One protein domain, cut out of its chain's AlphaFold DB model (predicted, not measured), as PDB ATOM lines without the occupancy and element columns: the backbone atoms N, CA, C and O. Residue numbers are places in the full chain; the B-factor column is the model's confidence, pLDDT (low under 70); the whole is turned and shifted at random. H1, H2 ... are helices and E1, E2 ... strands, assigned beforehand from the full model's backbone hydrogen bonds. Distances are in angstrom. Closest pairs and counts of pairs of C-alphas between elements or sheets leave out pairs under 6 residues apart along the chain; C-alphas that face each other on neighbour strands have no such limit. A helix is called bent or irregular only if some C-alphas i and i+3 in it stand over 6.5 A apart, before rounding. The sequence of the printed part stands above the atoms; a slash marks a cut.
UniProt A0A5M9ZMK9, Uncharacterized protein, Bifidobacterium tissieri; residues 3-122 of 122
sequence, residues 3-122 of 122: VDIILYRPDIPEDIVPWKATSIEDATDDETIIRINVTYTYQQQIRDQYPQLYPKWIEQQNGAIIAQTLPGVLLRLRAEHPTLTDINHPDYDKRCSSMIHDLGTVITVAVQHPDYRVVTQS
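This is residues 3 to 122 of the 122 residues of an uncharacterized protein of Bifidobacterium tissieri (UniProt A0A5M9ZMK9). A small, twisted sheet of three strands lies toward one end of an elongated body; the long helix H5 packs lengthwise on one face, and H4 folds back beside H5 as a helical hairpin that reaches beyond the sheet. Short H1 packs across the opposite face, while H2 lies near H4 and H3 grazes the sheet. The printed part has 120 residues, with five named helices and three named strands that follow along the chain in the order E1 H1 E2 H2 H3 H4 H5 E3; the class is mixed, helices and strands. The sheet order is E2 E1 E3, antiparallel throughout; the whole is compact, radius of gyration of the C-alphas 14.6 A, spanning 46 by 24 by 22 A.

Start at E1, residues 3 to 8, the inner strand. Beside it find E2, residues 33 to 39, antiparallel, with N 5 and O 36 2.8 A apart, within hydrogen-bond range. On its other side find E3, residues 117 to 121, also antiparallel, with N 6 and O 119 at 2.9 A. The sheet is only just strongly twisted, its C-alphas up to 4.4 A off the best plane. H1, residues 14 to 20, and H5, residues 92 to 112, are on opposite faces, making three layers, helices on both sides of a sheet. H1 runs across the strands at a height over the sheet of 9.1 A. H5 runs along them at 7.9 A, over E2 and E1; its closest C-alpha pair with E2 is Thr 39 and Met 99, 5.2 A. H4, residues 63 to 84, touches H5, closest at the C-alphas of Gly 63 and Ala 110, 4.1 A, at a shallow tilt of 21 degrees, opposite ways: a hairpin. H2, residues 44 to 49, is near H4 but apart from H5. H3, residues 55 to 58, only grazes the sheet. Every O i to N i+4 pair is within hydrogen-bond range in H2 and H5, 14 of 18 in H4 and 1 of 3 in H1, where 3 of 4 O i to N i+3 pairs are; H3 is too short for such a pair.

Find C-alpha 3 at (-41.051, -48.910, 10.240), where E1 begins its 16.0 A. After H1, irregular with C-alphas 15 and 18 7.1 A apart, E2 covers 19.6 A. Pass H2 and H3 to C-alpha 63 at (-52.696, -37.012, 14.568); H4 runs 28.4 A, with a kink of 36 degrees near residue 78, and is irregular, C-alphas 79 and 82 being 7.2 A apart. H5 runs 30.4 A, and E3 ends at C-alpha 121, (-45.954, -50.859, 7.788).

The C-alphas of Asp 11 and Ile 87 are the two farthest apart, 47.1 A. The printed part has no cut. The link from H1 to E2 is long, with 12 residues; in it residues 22 to 23 pair, parallel, with residues 34 to 35 of E2. Confidence is under 70 at residues 29 to 30 and 82 to 90.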
ATOM      1  N   VAL A   3     -39.619 -48.686  10.441       94.06
ATOM      2  CA  VAL A   3     -41.051 -48.910  10.240       94.06
ATOM      3  C   VAL A   3     -41.608 -47.660   9.588       94.06
ATOM      4  O   VAL A   3     -41.342 -46.551  10.051       94.06
ATOM      5  N   ASP A   4     -42.370 -47.842   8.521       94.62
ATOM      6  CA  ASP A   4     -43.098 -46.769   7.870       94.62
ATOM      7  C   ASP A   4     -44.333 -46.423   8.702       94.62
ATOM      8  O   ASP A   4     -45.177 -47.274   8.993       94.62
ATOM      9  N   ILE A   5     -44.435 -45.158   9.088       94.62
ATOM     10  CA  ILE A   5     -45.628 -44.567   9.682       94.62
ATOM     11  C   ILE A   5     -46.340 -43.804   8.577       94.62
ATOM     12  O   ILE A   5     -45.758 -42.902   7.973       94.62
ATOM     13  N   ILE A   6     -47.590 -44.168   8.309       94.38
ATOM     14  CA  ILE A   6     -48.390 -43.542   7.262       94.38
ATOM     15  C   ILE A   6     -49.526 -42.766   7.921       94.38
ATOM     16  O   ILE A   6     -50.363 -43.358   8.603       94.38
ATOM     17  N   LEU A   7     -49.549 -41.449   7.716       93.69
ATOM     18  CA  LEU A   7     -50.615 -40.558   8.169       93.69
ATOM     19  C   LEU A   7     -51.509 -40.202   6.985       93.69
ATOM     20  O   LEU A   7     -51.015 -39.801   5.933       93.69
ATOM     21  N   TYR A   8     -52.820 -40.340   7.141       93.56
ATOM     22  CA  TYR A   8     -53.756 -40.146   6.037       93.56
ATOM     23  C   TYR A   8     -55.104 -39.611   6.495       93.56
ATOM     24  O   TYR A   8     -55.533 -39.813   7.633       93.56
ATOM     25  N   ARG A   9     -55.806 -38.948   5.579       91.62
ATOM     26  CA  ARG A   9     -57.134 -38.402   5.859       91.62
ATOM     27  C   ARG A   9     -58.158 -39.482   6.248       91.62
ATOM     28  O   ARG A   9     -58.171 -40.562   5.660       91.62
ATOM     29  N   PRO A  10     -59.096 -39.184   7.163       89.94
ATOM     30  CA  PRO A  10     -60.069 -40.161   7.655       89.94
ATOM     31  C   PRO A  10     -61.092 -40.640   6.610       89.94
ATOM     32  O   PRO A  10     -61.725 -41.674   6.831       89.94
ATOM     33  N   ASP A  11     -61.278 -39.911   5.503       90.06
ATOM     34  CA  ASP A  11     -62.160 -40.296   4.391       90.06
ATOM     35  C   ASP A  11     -61.523 -41.279   3.398       90.06
ATOM     36  O   ASP A  11     -62.228 -41.853   2.567       90.06
ATOM     37  N   ILE A  12     -60.213 -41.515   3.499       88.12
ATOM     38  CA  ILE A  12     -59.493 -42.449   2.636       88.12
ATOM     39  C   ILE A  12     -59.647 -43.876   3.193       88.12
ATOM     40  O   ILE A  12     -59.330 -44.117   4.363       88.12
ATOM     41  N   PRO A  13     -60.123 -44.837   2.379       87.19
ATOM     42  CA  PRO A  13     -60.172 -46.243   2.760       87.19
ATOM     43  C   PRO A  13     -58.781 -46.804   3.075       87.19
ATOM     44  O   PRO A  13     -57.818 -46.548   2.355       87.19
ATOM     45  N   GLU A  14     -58.668 -47.585   4.144       83.94
ATOM     46  CA  GLU A  14     -57.384 -48.113   4.626       83.94
ATOM     47  C   GLU A  14     -56.705 -49.059   3.617       83.94
ATOM     48  O   GLU A  14     -55.482 -49.091   3.515       83.94
ATOM     49  N   ASP A  15     -57.481 -49.767   2.794       85.31
ATOM     50  CA  ASP A  15     -56.995 -50.724   1.795       85.31
ATOM     51  C   ASP A  15     -56.193 -50.077   0.654       85.31
ATOM     52  O   ASP A  15     -55.341 -50.731   0.046       85.31
ATOM     53  N   ILE A  16     -56.417 -48.787   0.377       84.69
ATOM     54  CA  ILE A  16     -55.691 -48.057  -0.672       84.69
ATOM     55  C   ILE A  16     -54.462 -47.304  -0.148       84.69
ATOM     56  O   ILE A  16     -53.622 -46.888  -0.952       84.69
ATOM     57  N   VAL A  17     -54.332 -47.148   1.174       84.75
ATOM     58  CA  VAL A  17     -53.266 -46.369   1.827       84.75
ATOM     59  C   VAL A  17     -51.860 -46.881   1.484       84.75
ATOM     60  O   VAL A  17     -51.042 -46.069   1.047       84.75
ATOM     61  N   PRO A  18     -51.554 -48.194   1.563       78.19
ATOM     62  CA  PRO A  18     -50.201 -48.690   1.295       78.19
ATOM     63  C   PRO A  18     -49.701 -48.404  -0.128       78.19
ATOM     64  O   PRO A  18     -48.498 -48.267  -0.351       78.19
ATOM     65  N   TRP A  19     -50.620 -48.295  -1.091       79.19
ATOM     66  CA  TRP A  19     -50.315 -48.152  -2.518       79.19
ATOM     67  C   TRP A  19     -50.126 -46.706  -2.971       79.19
ATOM     68  O   TRP A  19     -49.530 -46.473  -4.019       79.19
ATOM     69  N   LYS A  20     -50.669 -45.748  -2.216       82.69
ATOM     70  CA  LYS A  20     -50.710 -44.327  -2.585       82.69
ATOM     71  C   LYS A  20     -49.915 -43.424  -1.648       82.69
ATOM     72  O   LYS A  20     -49.904 -42.219  -1.861       82.69
ATOM     73  N   ALA A  21     -49.300 -43.984  -0.610       84.00
ATOM     74  CA  ALA A  21     -48.502 -43.207   0.322       84.00
ATOM     75  C   ALA A  21     -47.202 -42.734  -0.337       84.00
ATOM     76  O   ALA A  21     -46.405 -43.553  -0.804       84.00
ATOM     77  N   THR A  22     -46.989 -41.424  -0.320       84.75
ATOM     78  CA  THR A  22     -45.770 -40.780  -0.813       84.75
ATOM     79  C   THR A  22     -44.826 -40.505   0.356       84.75
ATOM     80  O   THR A  22     -45.275 -40.238   1.471       84.75
ATOM     81  N   SER A  23     -43.513 -40.602   0.128       84.75
ATOM     82  CA  SER A  23     -42.512 -40.216   1.132       84.75
ATOM     83  C   SER A  23     -42.652 -38.738   1.475       84.75
ATOM     84  O   SER A  23     -42.873 -37.925   0.587       84.75
ATOM     85  N   ILE A  24     -42.446 -38.365   2.735       84.19
ATOM     86  CA  ILE A  24     -42.486 -36.956   3.137       84.19
ATOM     87  C   ILE A  24     -41.482 -36.064   2.393       84.19
ATOM     88  O   ILE A  24     -41.726 -34.877   2.231       84.19
ATOM     89  N   GLU A  25     -40.369 -36.629   1.919       81.25
ATOM     90  CA  GLU A  25     -39.382 -35.902   1.107       81.25
ATOM     91  C   GLU A  25     -39.941 -35.490  -0.263       81.25
ATOM     92  O   GLU A  25     -39.531 -34.471  -0.818       81.25
ATOM     93  N   ASP A  26     -40.897 -36.266  -0.775       77.75
ATOM     94  CA  ASP A  26     -41.565 -36.060  -2.059       77.75
ATOM     95  C   ASP A  26     -42.960 -35.429  -1.889       77.75
ATOM     96  O   ASP A  26     -43.626 -35.114  -2.881       77.75
ATOM     97  N   ALA A  27     -43.414 -35.253  -0.642       74.62
ATOM     98  CA  ALA A  27     -44.755 -34.795  -0.342       74.62
ATOM     99  C   ALA A  27     -44.929 -33.307  -0.653       74.62
ATOM    100  O   ALA A  27     -44.099 -32.462  -0.314       74.62
ATOM    101  N   THR A  28     -46.051 -32.986  -1.292       71.19
ATOM    102  CA  THR A  28     -46.485 -31.605  -1.542       71.19
ATOM    103  C   THR A  28     -47.602 -31.227  -0.575       71.19
ATOM    104  O   THR A  28     -48.253 -32.107  -0.013       71.19
ATOM    105  N   ASP A  29     -47.865 -29.929  -0.415       64.06
ATOM    106  CA  ASP A  29     -48.925 -29.421   0.475       64.06
ATOM    107  C   ASP A  29     -50.329 -29.988   0.148       64.06
ATOM    108  O   ASP A  29     -51.211 -29.988   1.005       64.06
ATOM    109  N   ASP A  30     -50.534 -30.502  -1.072       63.47
ATOM    110  CA  ASP A  30     -51.800 -31.081  -1.541       63.47
ATOM    111  C   ASP A  30     -51.940 -32.596  -1.267       63.47
ATOM    112  O   ASP A  30     -52.981 -33.195  -1.571       63.47
ATOM    113  N   GLU A  31     -50.917 -33.261  -0.719       72.62
ATOM    114  CA  GLU A  31     -50.965 -34.707  -0.507       72.62
ATOM    115  C   GLU A  31     -51.818 -35.132   0.696       72.62
ATOM    116  O   GLU A  31     -51.839 -34.533   1.769       72.62
ATOM    117  N   THR A  32     -52.538 -36.239   0.513       83.50
ATOM    118  CA  THR A  32     -53.544 -36.726   1.474       83.50
ATOM    119  C   THR A  32     -53.117 -37.984   2.232       83.50
ATOM    120  O   THR A  32     -53.836 -38.426   3.133       83.50
ATOM    121  N   ILE A  33     -51.967 -38.560   1.865       91.69
ATOM    122  CA  ILE A  33     -51.379 -39.772   2.443       91.69
ATOM    123  C   ILE A  33     -49.862 -39.581   2.500       91.69
ATOM    124  O   ILE A  33     -49.194 -39.618   1.470       91.69
ATOM    125  N   ILE A  34     -49.320 -39.412   3.700       92.81
ATOM    126  CA  ILE A  34     -47.915 -39.070   3.930       92.81
ATOM    127  C   ILE A  34     -47.226 -40.246   4.620       92.81
ATOM    128  O   ILE A  34     -47.692 -40.720   5.657       92.81
ATOM    129  N   ARG A  35     -46.105 -40.711   4.064       93.94
ATOM    130  CA  ARG A  35     -45.257 -41.780   4.609       93.94
ATOM    131  C   ARG A  35     -44.002 -41.198   5.243       93.94
ATOM    132  O   ARG A  35     -43.278 -40.424   4.622       93.94
ATOM    133  N   ILE A  36     -43.699 -41.651   6.453       94.12
ATOM    134  CA  ILE A  36     -42.488 -41.294   7.189       94.12
ATOM    135  C   ILE A  36     -41.795 -42.585   7.619       94.12
ATOM    136  O   ILE A  36     -42.360 -43.366   8.385       94.12
ATOM    137  N   ASN A  37     -40.572 -42.815   7.140       94.69
ATOM    138  CA  ASN A  37     -39.767 -43.949   7.583       94.69
ATOM    139  C   ASN A  37     -39.125 -43.622   8.932       94.69
ATOM    140  O   ASN A  37     -38.358 -42.668   9.034       94.69
ATOM    141  N   VAL A  38     -39.437 -44.404   9.965       94.31
ATOM    142  CA  VAL A  38     -38.909 -44.187  11.314       94.31
ATOM    143  C   VAL A  38     -37.937 -45.292  11.681       94.31
ATOM    144  O   VAL A  38     -38.303 -46.467  11.767       94.31
ATOM    145  N   THR A  39     -36.690 -44.919  11.947       92.88
ATOM    146  CA  THR A  39     -35.654 -45.840  12.411       92.88
ATOM    147  C   THR A  39     -35.743 -46.025  13.920       92.88
ATOM    148  O   THR A  39     -35.528 -45.094  14.688       92.88
ATOM    149  N   TYR A  40     -35.982 -47.259  14.371       89.88
ATOM    150  CA  TYR A  40     -36.138 -47.570  15.791       89.88
ATOM    151  C   TYR A  40     -34.883 -48.146  16.448       89.88
ATOM    152  O   TYR A  40     -34.172 -49.000  15.892       89.88
ATOM    153  N   THR A  41     -34.694 -47.757  17.711       88.56
ATOM    154  CA  THR A  41     -33.891 -48.503  18.683       88.56
ATOM    155  C   THR A  41     -34.797 -49.411  19.518       88.56
ATOM    156  O   THR A  41     -35.758 -48.961  20.137       88.56
ATOM    157  N   TYR A  42     -34.507 -50.712  19.534       80.25
ATOM    158  CA  TYR A  42     -35.268 -51.715  20.295       80.25
ATOM    159  C   TYR A  42     -34.576 -52.091  21.607       80.25
ATOM    160  O   TYR A  42     -34.653 -53.233  22.053       80.25
ATOM    161  N   GLN A  43     -33.893 -51.135  22.236       84.00
ATOM    162  CA  GLN A  43     -33.443 -51.337  23.604       84.00
ATOM    163  C   GLN A  43     -34.649 -51.514  24.528       84.00
ATOM    164  O   GLN A  43     -35.544 -50.667  24.576       84.00
ATOM    165  N   GLN A  44     -34.648 -52.617  25.274       83.94
ATOM    166  CA  GLN A  44     -35.764 -53.017  26.127       83.94
ATOM    167  C   GLN A  44     -36.118 -51.934  27.157       83.94
ATOM    168  O   GLN A  44     -37.289 -51.620  27.332       83.94
ATOM    169  N   GLN A  45     -35.111 -51.285  27.750       84.81
ATOM    170  CA  GLN A  45     -35.312 -50.216  28.730       84.81
ATOM    171  C   GLN A  45     -36.108 -49.029  28.168       84.81
ATOM    172  O   GLN A  45     -37.062 -48.591  28.806       84.81
ATOM    173  N   ILE A  46     -35.767 -48.532  26.969       87.62
ATOM    174  CA  ILE A  46     -36.531 -47.447  26.327       87.62
ATOM    175  C   ILE A  46     -37.947 -47.922  26.031       87.62
ATOM    176  O   ILE A  46     -38.902 -47.195  26.274       87.62
ATOM    177  N   ARG A  47     -38.095 -49.146  25.522       87.88
ATOM    178  CA  ARG A  47     -39.402 -49.702  25.173       87.88
ATOM    179  C   ARG A  47     -40.343 -49.807  26.365       87.88
ATOM    180  O   ARG A  47     -41.530 -49.527  26.216       87.88
ATOM    181  N   ASP A  48     -39.809 -50.173  27.521       89.06
ATOM    182  CA  ASP A  48     -40.586 -50.319  28.747       89.06
ATOM    183  C   ASP A  48     -40.913 -48.959  29.381       89.06
ATOM    184  O   ASP A  48     -42.022 -48.763  29.877       89.06
ATOM    185  N   GLN A  49     -39.983 -47.998  29.334       91.06
ATOM    186  CA  GLN A  49     -40.180 -46.656  29.901       91.06
ATOM    187  C   GLN A  49     -41.022 -45.737  29.004       91.06
ATOM    188  O   GLN A  49     -41.790 -44.911  29.502       91.06
ATOM    189  N   TYR A  50     -40.890 -45.887  27.688       92.94
ATOM    190  CA  TYR A  50     -41.446 -44.997  26.672       92.94
ATOM    191  C   TYR A  50     -42.197 -45.767  25.574       92.94
ATOM    192  O   TYR A  50     -41.891 -45.617  24.387       92.94
ATOM    193  N   PRO A  51     -43.210 -46.585  25.922       94.31
ATOM    194  CA  PRO A  51     -43.945 -47.388  24.945       94.31
ATOM    195  C   PRO A  51     -44.643 -46.542  23.869       94.31
ATOM    196  O   PRO A  51     -44.854 -47.028  22.759       94.31
ATOM    197  N   GLN A  52     -44.956 -45.276  24.167       95.69
ATOM    198  CA  GLN A  52     -45.595 -44.337  23.240       95.69
ATOM    199  C   GLN A  52     -44.735 -44.037  22.013       95.69
ATOM    200  O   GLN A  52     -45.262 -43.678  20.970       95.69
ATOM    201  N   LEU A  53     -43.415 -44.197  22.117       94.31
ATOM    202  CA  LEU A  53     -42.531 -43.950  20.987       94.31
ATOM    203  C   LEU A  53     -42.649 -45.033  19.916       94.31
ATOM    204  O   LEU A  53     -42.199 -44.796  18.810       94.31
ATOM    205  N   TYR A  54     -43.225 -46.202  20.214       94.56
ATOM    206  CA  TYR A  54     -43.139 -47.378  19.350       94.56
ATOM    207  C   TYR A  54     -44.390 -47.601  18.482       94.56
ATOM    208  O   TYR A  54     -45.500 -47.254  18.898       94.56
ATOM    209  N   PRO A  55     -44.250 -48.292  17.327       93.81
ATOM    210  CA  PRO A  55     -45.302 -48.408  16.310       93.81
ATOM    211  C   PRO A  55     -46.661 -48.872  16.841       93.81
ATOM    212  O   PRO A  55     -47.685 -48.288  16.511       93.81
ATOM    213  N   LYS A  56     -46.669 -49.866  17.742       92.88
ATOM    214  CA  LYS A  56     -47.906 -50.423  18.315       92.88
ATOM    215  C   LYS A  56     -48.774 -49.390  19.031       92.88
ATOM    216  O   LYS A  56     -49.988 -49.542  19.039       92.88
ATOM    217  N   TRP A  57     -48.163 -48.411  19.698       95.00
ATOM    218  CA  TRP A  57     -48.926 -47.351  20.349       95.00
ATOM    219  C   TRP A  57     -49.392 -46.327  19.319       95.00
ATOM    220  O   TRP A  57     -50.559 -45.948  19.345       95.00
ATOM    221  N   ILE A  58     -48.497 -45.933  18.405       94.06
ATOM    222  CA  ILE A  58     -48.739 -44.899  17.391       94.06
ATOM    223  C   ILE A  58     -49.903 -45.269  16.461       94.06
ATOM    224  O   ILE A  58     -50.775 -44.441  16.234       94.06
ATOM    225  N   GLU A  59     -49.966 -46.517  15.993       91.62
ATOM    226  CA  GLU A  59     -51.040 -47.035  15.126       91.62
ATOM    227  C   GLU A  59     -52.439 -46.956  15.760       91.62
ATOM    228  O   GLU A  59     -53.451 -46.913  15.072       91.62
ATOM    229  N   GLN A  60     -52.518 -46.916  17.091       91.50
ATOM    230  CA  GLN A  60     -53.789 -46.813  17.811       91.50
ATOM    231  C   GLN A  60     -54.244 -45.360  18.004       91.50
ATOM    232  O   GLN A  60     -55.306 -45.127  18.583       91.50
ATOM    233  N   GLN A  61     -53.435 -44.388  17.575       95.25
ATOM    234  CA  GLN A  61     -53.693 -42.967  17.763       95.25
ATOM    235  C   GLN A  61     -54.038 -42.270  16.445       95.25
ATOM    236  O   GLN A  61     -53.751 -42.746  15.351       95.25
ATOM    237  N   ASN A  62     -54.630 -41.087  16.568       93.00
ATOM    238  CA  ASN A  62     -54.752 -40.127  15.476       93.00
ATOM    239  C   ASN A  62     -53.691 -39.020  15.604       93.00
ATOM    240  O   ASN A  62     -52.985 -38.927  16.618       93.00
ATOM    241  N   GLY A  63     -53.616 -38.150  14.594       92.56
ATOM    242  CA  GLY A  63     -52.696 -37.012  14.568       92.56
ATOM    243  C   GLY A  63     -52.780 -36.141  15.827       92.56
ATOM    244  O   GLY A  63     -51.759 -35.844  16.440       92.56
ATOM    245  N   ALA A  64     -53.981 -35.808  16.299       95.88
ATOM    246  CA  ALA A  64     -54.170 -34.952  17.468       95.88
ATOM    247  C   ALA A  64     -53.515 -35.527  18.737       95.88
ATOM    248  O   ALA A  64     -52.801 -34.816  19.448       95.88
ATOM    249  N   ILE A  65     -53.721 -36.819  19.015       96.38
ATOM    250  CA  ILE A  65     -53.149 -37.468  20.202       96.38
ATOM    251  C   ILE A  65     -51.627 -37.607  20.082       96.38
ATOM    252  O   ILE A  65     -50.910 -37.406  21.069       96.38
ATOM    253  N   ILE A  66     -51.120 -37.893  18.881       96.31
ATOM    254  CA  ILE A  66     -49.682 -37.938  18.586       96.31
ATOM    255  C   ILE A  66     -49.043 -36.570  18.836       96.31
ATOM    256  O   ILE A  66     -48.077 -36.476  19.597       96.31
ATOM    257  N   ALA A  67     -49.622 -35.513  18.260       95.75
ATOM    258  CA  ALA A  67     -49.164 -34.134  18.390       95.75
ATOM    259  C   ALA A  67     -49.183 -33.645  19.845       95.75
ATOM    260  O   ALA A  67     -48.322 -32.869  20.246       95.75
ATOM    261  N   GLN A  68     -50.132 -34.117  20.657       96.56
ATOM    262  CA  GLN A  68     -50.214 -33.758  22.071       96.56
ATOM    263  C   GLN A  68     -49.222 -34.540  22.945       96.56
ATOM    264  O   GLN A  68     -48.662 -33.989  23.894       96.56
ATOM    265  N   THR A  69     -49.016 -35.827  22.658       96.31
ATOM    266  CA  THR A  69     -48.318 -36.744  23.572       96.31
ATOM    267  C   THR A  69     -46.830 -36.856  23.262       96.31
ATOM    268  O   THR A  69     -45.997 -36.693  24.158       96.31
ATOM    269  N   LEU A  70     -46.472 -37.126  22.001       96.00
ATOM    270  CA  LEU A  70     -45.094 -37.449  21.632       96.00
ATOM    271  C   LEU A  70     -44.078 -36.333  21.919       96.00
ATOM    272  O   LEU A  70     -42.978 -36.689  22.345       96.00
ATOM    273  N   PRO A  71     -44.382 -35.020  21.792       96.38
ATOM    274  CA  PRO A  71     -43.395 -33.983  22.102       96.38
ATOM    275  C   PRO A  71     -42.861 -34.077  23.534       96.38
ATOM    276  O   PRO A  71     -41.655 -33.978  23.763       96.38
ATOM    277  N   GLY A  72     -43.749 -34.323  24.504       95.31
ATOM    278  CA  GLY A  72     -43.366 -34.466  25.907       95.31
ATOM    279  C   GLY A  72     -42.545 -35.729  26.167       95.31
ATOM    280  O   GLY A  72     -41.602 -35.697  26.958       95.31
ATOM    281  N   VAL A  73     -42.870 -36.827  25.482       94.94
ATOM    282  CA  VAL A  73     -42.145 -38.102  25.604       94.94
ATOM    283  C   VAL A  73     -40.749 -37.998  24.984       94.94
ATOM    284  O   VAL A  73     -39.773 -38.376  25.629       94.94
ATOM    285  N   LEU A  74     -40.625 -37.416  23.785       93.88
ATOM    286  CA  LEU A  74     -39.332 -37.186  23.129       93.88
ATOM    287  C   LEU A  74     -38.429 -36.252  23.937       93.88
ATOM    288  O   LEU A  74     -37.225 -36.489  24.019       93.88
ATOM    289  N   LEU A  75     -38.995 -35.214  24.562       92.50
ATOM    290  CA  LEU A  75     -38.233 -34.311  25.425       92.50
ATOM    291  C   LEU A  75     -37.624 -35.061  26.621       92.50
ATOM    292  O   LEU A  75     -36.451 -34.858  26.932       92.50
ATOM    293  N   ARG A  76     -38.403 -35.942  27.267       91.69
ATOM    294  CA  ARG A  76     -37.926 -36.771  28.388       91.69
ATOM    295  C   ARG A  76     -36.854 -37.754  27.941       91.69
ATOM    296  O   ARG A  76     -35.785 -37.773  28.543       91.69
ATOM    297  N   LEU A  77     -37.081 -38.466  26.833       89.81
ATOM    298  CA  LEU A  77     -36.074 -39.360  26.261       89.81
ATOM    299  C   LEU A  77     -34.772 -38.607  25.966       89.81
ATOM    300  O   LEU A  77     -33.703 -39.083  26.324       89.81
ATOM    301  N   ARG A  78     -34.836 -37.417  25.358       86.38
ATOM    302  CA  ARG A  78     -33.643 -36.615  25.049       86.38
ATOM    303  C   ARG A  78     -32.901 -36.153  26.307       86.38
ATOM    304  O   ARG A  78     -31.675 -36.095  26.290       86.38
ATOM    305  N   ALA A  79     -33.627 -35.815  27.372       86.12
ATOM    306  CA  ALA A  79     -33.035 -35.422  28.649       86.12
ATOM    307  C   ALA A  79     -32.354 -36.602  29.363       86.12
ATOM    308  O   ALA A  79     -31.300 -36.423  29.970       86.12
ATOM    309  N   GLU A  80     -32.925 -37.803  29.260       81.81
ATOM    310  CA  GLU A  80     -32.399 -39.021  29.886       81.81
ATOM    311  C   GLU A  80     -31.403 -39.781  29.002       81.81
ATOM    312  O   GLU A  80     -30.639 -40.597  29.515       81.81
ATOM    313  N   HIS A  81     -31.336 -39.473  27.704       73.62
ATOM    314  CA  HIS A  81     -30.430 -40.090  26.731       73.62
ATOM    315  C   HIS A  81     -28.989 -40.252  27.247       73.62
ATOM    316  O   HIS A  81     -28.468 -41.360  27.153       73.62
ATOM    317  N   PRO A  82     -28.349 -39.238  27.876       67.31
ATOM    318  CA  PRO A  82     -26.980 -39.372  28.385       67.31
ATOM    319  C   PRO A  82     -26.823 -40.445  29.473       67.31
ATOM    320  O   PRO A  82     -25.738 -40.994  29.651       67.31
ATOM    321  N   THR A  83     -27.897 -40.750  30.205       65.81
ATOM    322  CA  THR A  83     -27.923 -41.777  31.261       65.81
ATOM    323  C   THR A  83     -28.302 -43.163  30.745       65.81
ATOM    324  O   THR A  83     -28.023 -44.155  31.410       65.81
ATOM    325  N   LEU A  84     -28.911 -43.226  29.558       65.94
ATOM    326  CA  LEU A  84     -29.312 -44.457  28.873       65.94
ATOM    327  C   LEU A  84     -28.248 -44.955  27.882       65.94
ATOM    328  O   LEU A  84     -28.391 -46.046  27.335       65.94
ATOM    329  N   THR A  85     -27.187 -44.168  27.664       63.69
ATOM    330  CA  THR A  85     -26.044 -44.507  26.811       63.69
ATOM    331  C   THR A  85     -25.442 -45.851  27.220       63.69
ATOM    332  O   THR A  85     -24.722 -45.959  28.214       63.69
ATOM    333  N   ASP A  86     -25.728 -46.894  26.443       62.88
ATOM    334  CA  ASP A  86     -25.090 -48.193  26.613       62.88
ATOM    335  C   ASP A  86     -23.710 -48.144  25.958       62.88
ATOM    336  O   ASP A  86     -23.572 -48.180  24.733       62.88
ATOM    337  N   ILE A  87     -22.677 -48.069  26.799       57.00
ATOM    338  CA  ILE A  87     -21.260 -48.000  26.413       57.00
ATOM    339  C   ILE A  87     -20.847 -49.192  25.520       57.00
ATOM    340  O   ILE A  87     -19.805 -49.146  24.868       57.00
ATOM    341  N   ASN A  88     -21.660 -50.255  25.460       57.50
ATOM    342  CA  ASN A  88     -21.389 -51.465  24.686       57.50
ATOM    343  C   ASN A  88     -22.070 -51.511  23.310       57.50
ATOM    344  O   ASN A  88     -21.848 -52.471  22.571       57.50
ATOM    345  N   HIS A  89     -22.884 -50.518  22.935       66.38
ATOM    346  CA  HIS A  89     -23.639 -50.563  21.682       66.38
ATOM    347  C   HIS A  89     -23.267 -49.386  20.756       66.38
ATOM    348  O   HIS A  89     -23.924 -48.346  20.789       66.38
ATOM    349  N   PRO A  90     -22.252 -49.534  19.878       66.31
ATOM    350  CA  PRO A  90     -21.645 -48.424  19.121       66.31
ATOM    351  C   PRO A  90     -22.599 -47.688  18.158       66.31
ATOM    352  O   PRO A  90     -22.301 -46.580  17.722       66.31
ATOM    353  N   ASP A  91     -23.761 -48.275  17.862       78.69
ATOM    354  CA  ASP A  91     -24.805 -47.674  17.021       78.69
ATOM    355  C   ASP A  91     -26.014 -47.138  17.801       78.69
ATOM    356  O   ASP A  91     -26.974 -46.663  17.190       78.69
ATOM    357  N   TYR A  92     -26.017 -47.243  19.131       80.00
ATOM    358  CA  TYR A  92     -27.165 -46.845  19.942       80.00
ATOM    359  C   TYR A  92     -27.477 -45.356  19.798       80.00
ATOM    360  O   TYR A  92     -28.595 -45.013  19.412       80.00
ATOM    361  N   ASP A  93     -26.479 -44.496  19.999       81.62
ATOM    362  CA  ASP A  93     -26.647 -43.041  19.928       81.62
ATOM    363  C   ASP A  93     -27.140 -42.595  18.555       81.62
ATOM    364  O   ASP A  93     -28.030 -41.749  18.445       81.62
ATOM    365  N   LYS A  94     -26.602 -43.206  17.493       85.25
ATOM    366  CA  LYS A  94     -27.048 -42.950  16.121       85.25
ATOM    367  C   LYS A  94     -28.510 -43.332  15.942       85.25
ATOM    368  O   LYS A  94     -29.289 -42.515  15.467       85.25
ATOM    369  N   ARG A  95     -28.903 -44.543  16.345       87.00
ATOM    370  CA  ARG A  95     -30.285 -45.022  16.189       87.00
ATOM    371  C   ARG A  95     -31.272 -44.247  17.044       87.00
ATOM    372  O   ARG A  95     -32.381 -44.003  16.588       87.00
ATOM    373  N   CYS A  96     -30.895 -43.862  18.259       87.50
ATOM    374  CA  CYS A  96     -31.751 -43.046  19.108       87.50
ATOM    375  C   CYS A  96     -31.904 -41.632  18.536       87.50
ATOM    376  O   CYS A  96     -33.019 -41.122  18.459       87.50
ATOM    377  N   SER A  97     -30.813 -41.039  18.038       87.88
ATOM    378  CA  SER A  97     -30.857 -39.743  17.351       87.88
ATOM    379  C   SER A  97     -31.739 -39.788  16.101       87.88
ATOM    380  O   SER A  97     -32.560 -38.891  15.922       87.88
ATOM    381  N   SER A  98     -31.631 -40.841  15.279       91.19
ATOM    382  CA  SER A  98     -32.527 -41.063  14.134       91.19
ATOM    383  C   SER A  98     -33.979 -41.204  14.581       91.19
ATOM    384  O   SER A  98     -34.828 -40.474  14.096       91.19
ATOM    385  N   MET A  99     -34.261 -42.042  15.581       93.31
ATOM    386  CA  MET A  99     -35.619 -42.221  16.104       93.31
ATOM    387  C   MET A  99     -36.236 -40.899  16.586       93.31
ATOM    388  O   MET A  99     -37.390 -40.613  16.286       93.31
ATOM    389  N   ILE A 100     -35.475 -40.081  17.324       92.81
ATOM    390  CA  ILE A 100     -35.930 -38.767  17.803       92.81
ATOM    391  C   ILE A 100     -36.209 -37.826  16.628       92.81
ATOM    392  O   ILE A 100     -37.206 -37.106  16.654       92.81
ATOM    393  N   HIS A 101     -35.334 -37.818  15.621       93.25
ATOM    394  CA  HIS A 101     -35.500 -36.999  14.427       93.25
ATOM    395  C   HIS A 101     -36.756 -37.401  13.645       93.25
ATOM    396  O   HIS A 101     -37.643 -36.573  13.447       93.25
ATOM    397  N   ASP A 102     -36.871 -38.682  13.299       95.19
ATOM    398  CA  ASP A 102     -37.955 -39.224  12.483       95.19
ATOM    399  C   ASP A 102     -39.318 -39.070  13.189       95.19
ATOM    400  O   ASP A 102     -40.302 -38.646  12.581       95.19
ATOM    401  N   LEU A 103     -39.391 -39.321  14.505       96.00
ATOM    402  CA  LEU A 103     -40.609 -39.077  15.291       96.00
ATOM    403  C   LEU A 103     -40.929 -37.580  15.440       96.00
ATOM    404  O   LEU A 103     -42.097 -37.213  15.553       96.00
ATOM    405  N   GLY A 104     -39.923 -36.703  15.409       95.44
ATOM    406  CA  GLY A 104     -40.124 -35.254  15.313       95.44
ATOM    407  C   GLY A 104     -40.830 -34.854  14.014       95.44
ATOM    408  O   GLY A 104     -41.722 -34.000  14.016       95.44
ATOM    409  N   THR A 105     -40.495 -35.527  12.918       94.69
ATOM    410  CA  THR A 105     -41.168 -35.359  11.628       94.69
ATOM    411  C   THR A 105     -42.619 -35.847  11.689       94.69
ATOM    412  O   THR A 105     -43.523 -35.126  11.268       94.69
ATOM    413  N   VAL A 106     -42.878 -37.000  12.320       95.25
ATOM    414  CA  VAL A 106     -44.246 -37.508  12.565       95.25
ATOM    415  C   VAL A 106     -45.088 -36.498  13.344       95.25
ATOM    416  O   VAL A 106     -46.223 -36.222  12.965       95.25
ATOM    417  N   ILE A 107     -44.530 -35.907  14.405       95.94
ATOM    418  CA  ILE A 107     -45.198 -34.854  15.183       95.94
ATOM    419  C   ILE A 107     -45.539 -33.654  14.301       95.94
ATOM    420  O   ILE A 107     -46.638 -33.122  14.410       95.94
ATOM    421  N   THR A 108     -44.613 -33.222  13.445       94.44
ATOM    422  CA  THR A 108     -44.817 -32.052  12.579       94.44
ATOM    423  C   THR A 108     -46.025 -32.252  11.664       94.44
ATOM    424  O   THR A 108     -46.918 -31.404  11.643       94.44
ATOM    425  N   VAL A 109     -46.114 -33.412  11.006       93.19
ATOM    426  CA  VAL A 109     -47.274 -33.762  10.169       93.19
ATOM    427  C   VAL A 109     -48.544 -33.874  11.003       93.19
ATOM    428  O   VAL A 109     -49.583 -33.340  10.631       93.19
ATOM    429  N   ALA A 110     -48.472 -34.516  12.168       94.31
ATOM    430  CA  ALA A 110     -49.611 -34.681  13.063       94.31
ATOM    431  C   ALA A 110     -50.159 -33.343  13.604       94.31
ATOM    432  O   ALA A 110     -51.358 -33.223  13.849       94.31
ATOM    433  N   VAL A 111     -49.304 -32.328  13.773       94.69
ATOM    434  CA  VAL A 111     -49.704 -30.958  14.141       94.69
ATOM    435  C   VAL A 111     -50.418 -30.260  12.983       94.69
ATOM    436  O   VAL A 111     -51.410 -29.571  13.212       94.69
ATOM    437  N   GLN A 112     -49.925 -30.429  11.754       92.50
ATOM    438  CA  GLN A 112     -50.553 -29.868  10.551       92.50
ATOM    439  C   GLN A 112     -51.890 -30.550  10.234       92.50
ATOM    440  O   GLN A 112     -52.816 -29.904   9.744       92.50
ATOM    441  N   HIS A 113     -52.001 -31.835  10.569       92.56
ATOM    442  CA  HIS A 113     -53.122 -32.698  10.221       92.56
ATOM    443  C   HIS A 113     -53.631 -33.501  11.436       92.56
ATOM    444  O   HIS A 113     -53.467 -34.724  11.508       92.56
ATOM    445  N   PRO A 114     -54.256 -32.837  12.425       93.88
ATOM    446  CA  PRO A 114     -54.662 -33.474  13.681       93.88
ATOM    447  C   PRO A 114     -55.767 -34.531  13.513       93.88
ATOM    448  O   PRO A 114     -55.934 -35.403  14.366       93.88
ATOM    449  N   ASP A 115     -56.536 -34.477  12.432       94.00
ATOM    450  CA  ASP A 115     -57.612 -35.417  12.119       94.00
ATOM    451  C   ASP A 115     -57.137 -36.669  11.363       94.00
ATOM    452  O   ASP A 115     -57.916 -37.615  11.209       94.00
ATOM    453  N   TYR A 116     -55.875 -36.706  10.918       93.88
ATOM    454  CA  TYR A 116     -55.353 -37.839  10.160       93.88
ATOM    455  C   TYR A 116     -55.298 -39.103  11.022       93.88
ATOM    456  O   TYR A 116     -54.952 -39.085  12.209       93.88
ATOM    457  N   ARG A 117     -55.651 -40.221  10.393       93.38
ATOM    458  CA  ARG A 117     -55.481 -41.573  10.922       93.38
ATOM    459  C   ARG A 117     -54.061 -42.044  10.671       93.38
ATOM    460  O   ARG A 117     -53.370 -41.503   9.808       93.38
ATOM    461  N   VAL A 118     -53.646 -43.056  11.424       93.00
ATOM    462  CA  VAL A 118     -52.290 -43.588  11.360       93.00
ATOM    463  C   VAL A 118     -52.321 -45.098  11.214       93.00
ATOM    464  O   VAL A 118     -53.056 -45.775  11.922       93.00
ATOM    465  N   VAL A 119     -51.500 -45.612  10.302       92.38
ATOM    466  CA  VAL A 119     -51.210 -47.044  10.155       92.38
ATOM    467  C   VAL A 119     -49.706 -47.256  10.087       92.38
ATOM    468  O   VAL A 119     -48.956 -46.339   9.731       92.38
ATOM    469  N   THR A 120     -49.253 -48.457  10.443       91.06
ATOM    470  CA  THR A 120     -47.829 -48.805  10.403       91.06
ATOM    471  C   THR A 120     -47.549 -49.928   9.415       91.06
ATOM    472  O   THR A 120     -48.340 -50.854   9.256       91.06
ATOM    473  N   GLN A 121     -46.407 -49.849   8.736       87.19
ATOM    474  CA  GLN A 121     -45.954 -50.859   7.788       87.19
ATOM    475  C   GLN A 121     -44.479 -51.184   8.052       87.19
ATOM    476  O   GLN A 121     -43.644 -50.290   8.175       87.19
ATOM    477  N   SER A 122     -44.163 -52.470   8.192       77.94
ATOM    478  CA  SER A 122     -42.834 -52.981   8.568       77.94
ATOM    479  C   SER A 122     -42.262 -53.928   7.532       77.94
ATOM    480  O   SER A 122     -43.076 -54.724   7.008       77.94
TER     481      SER A 122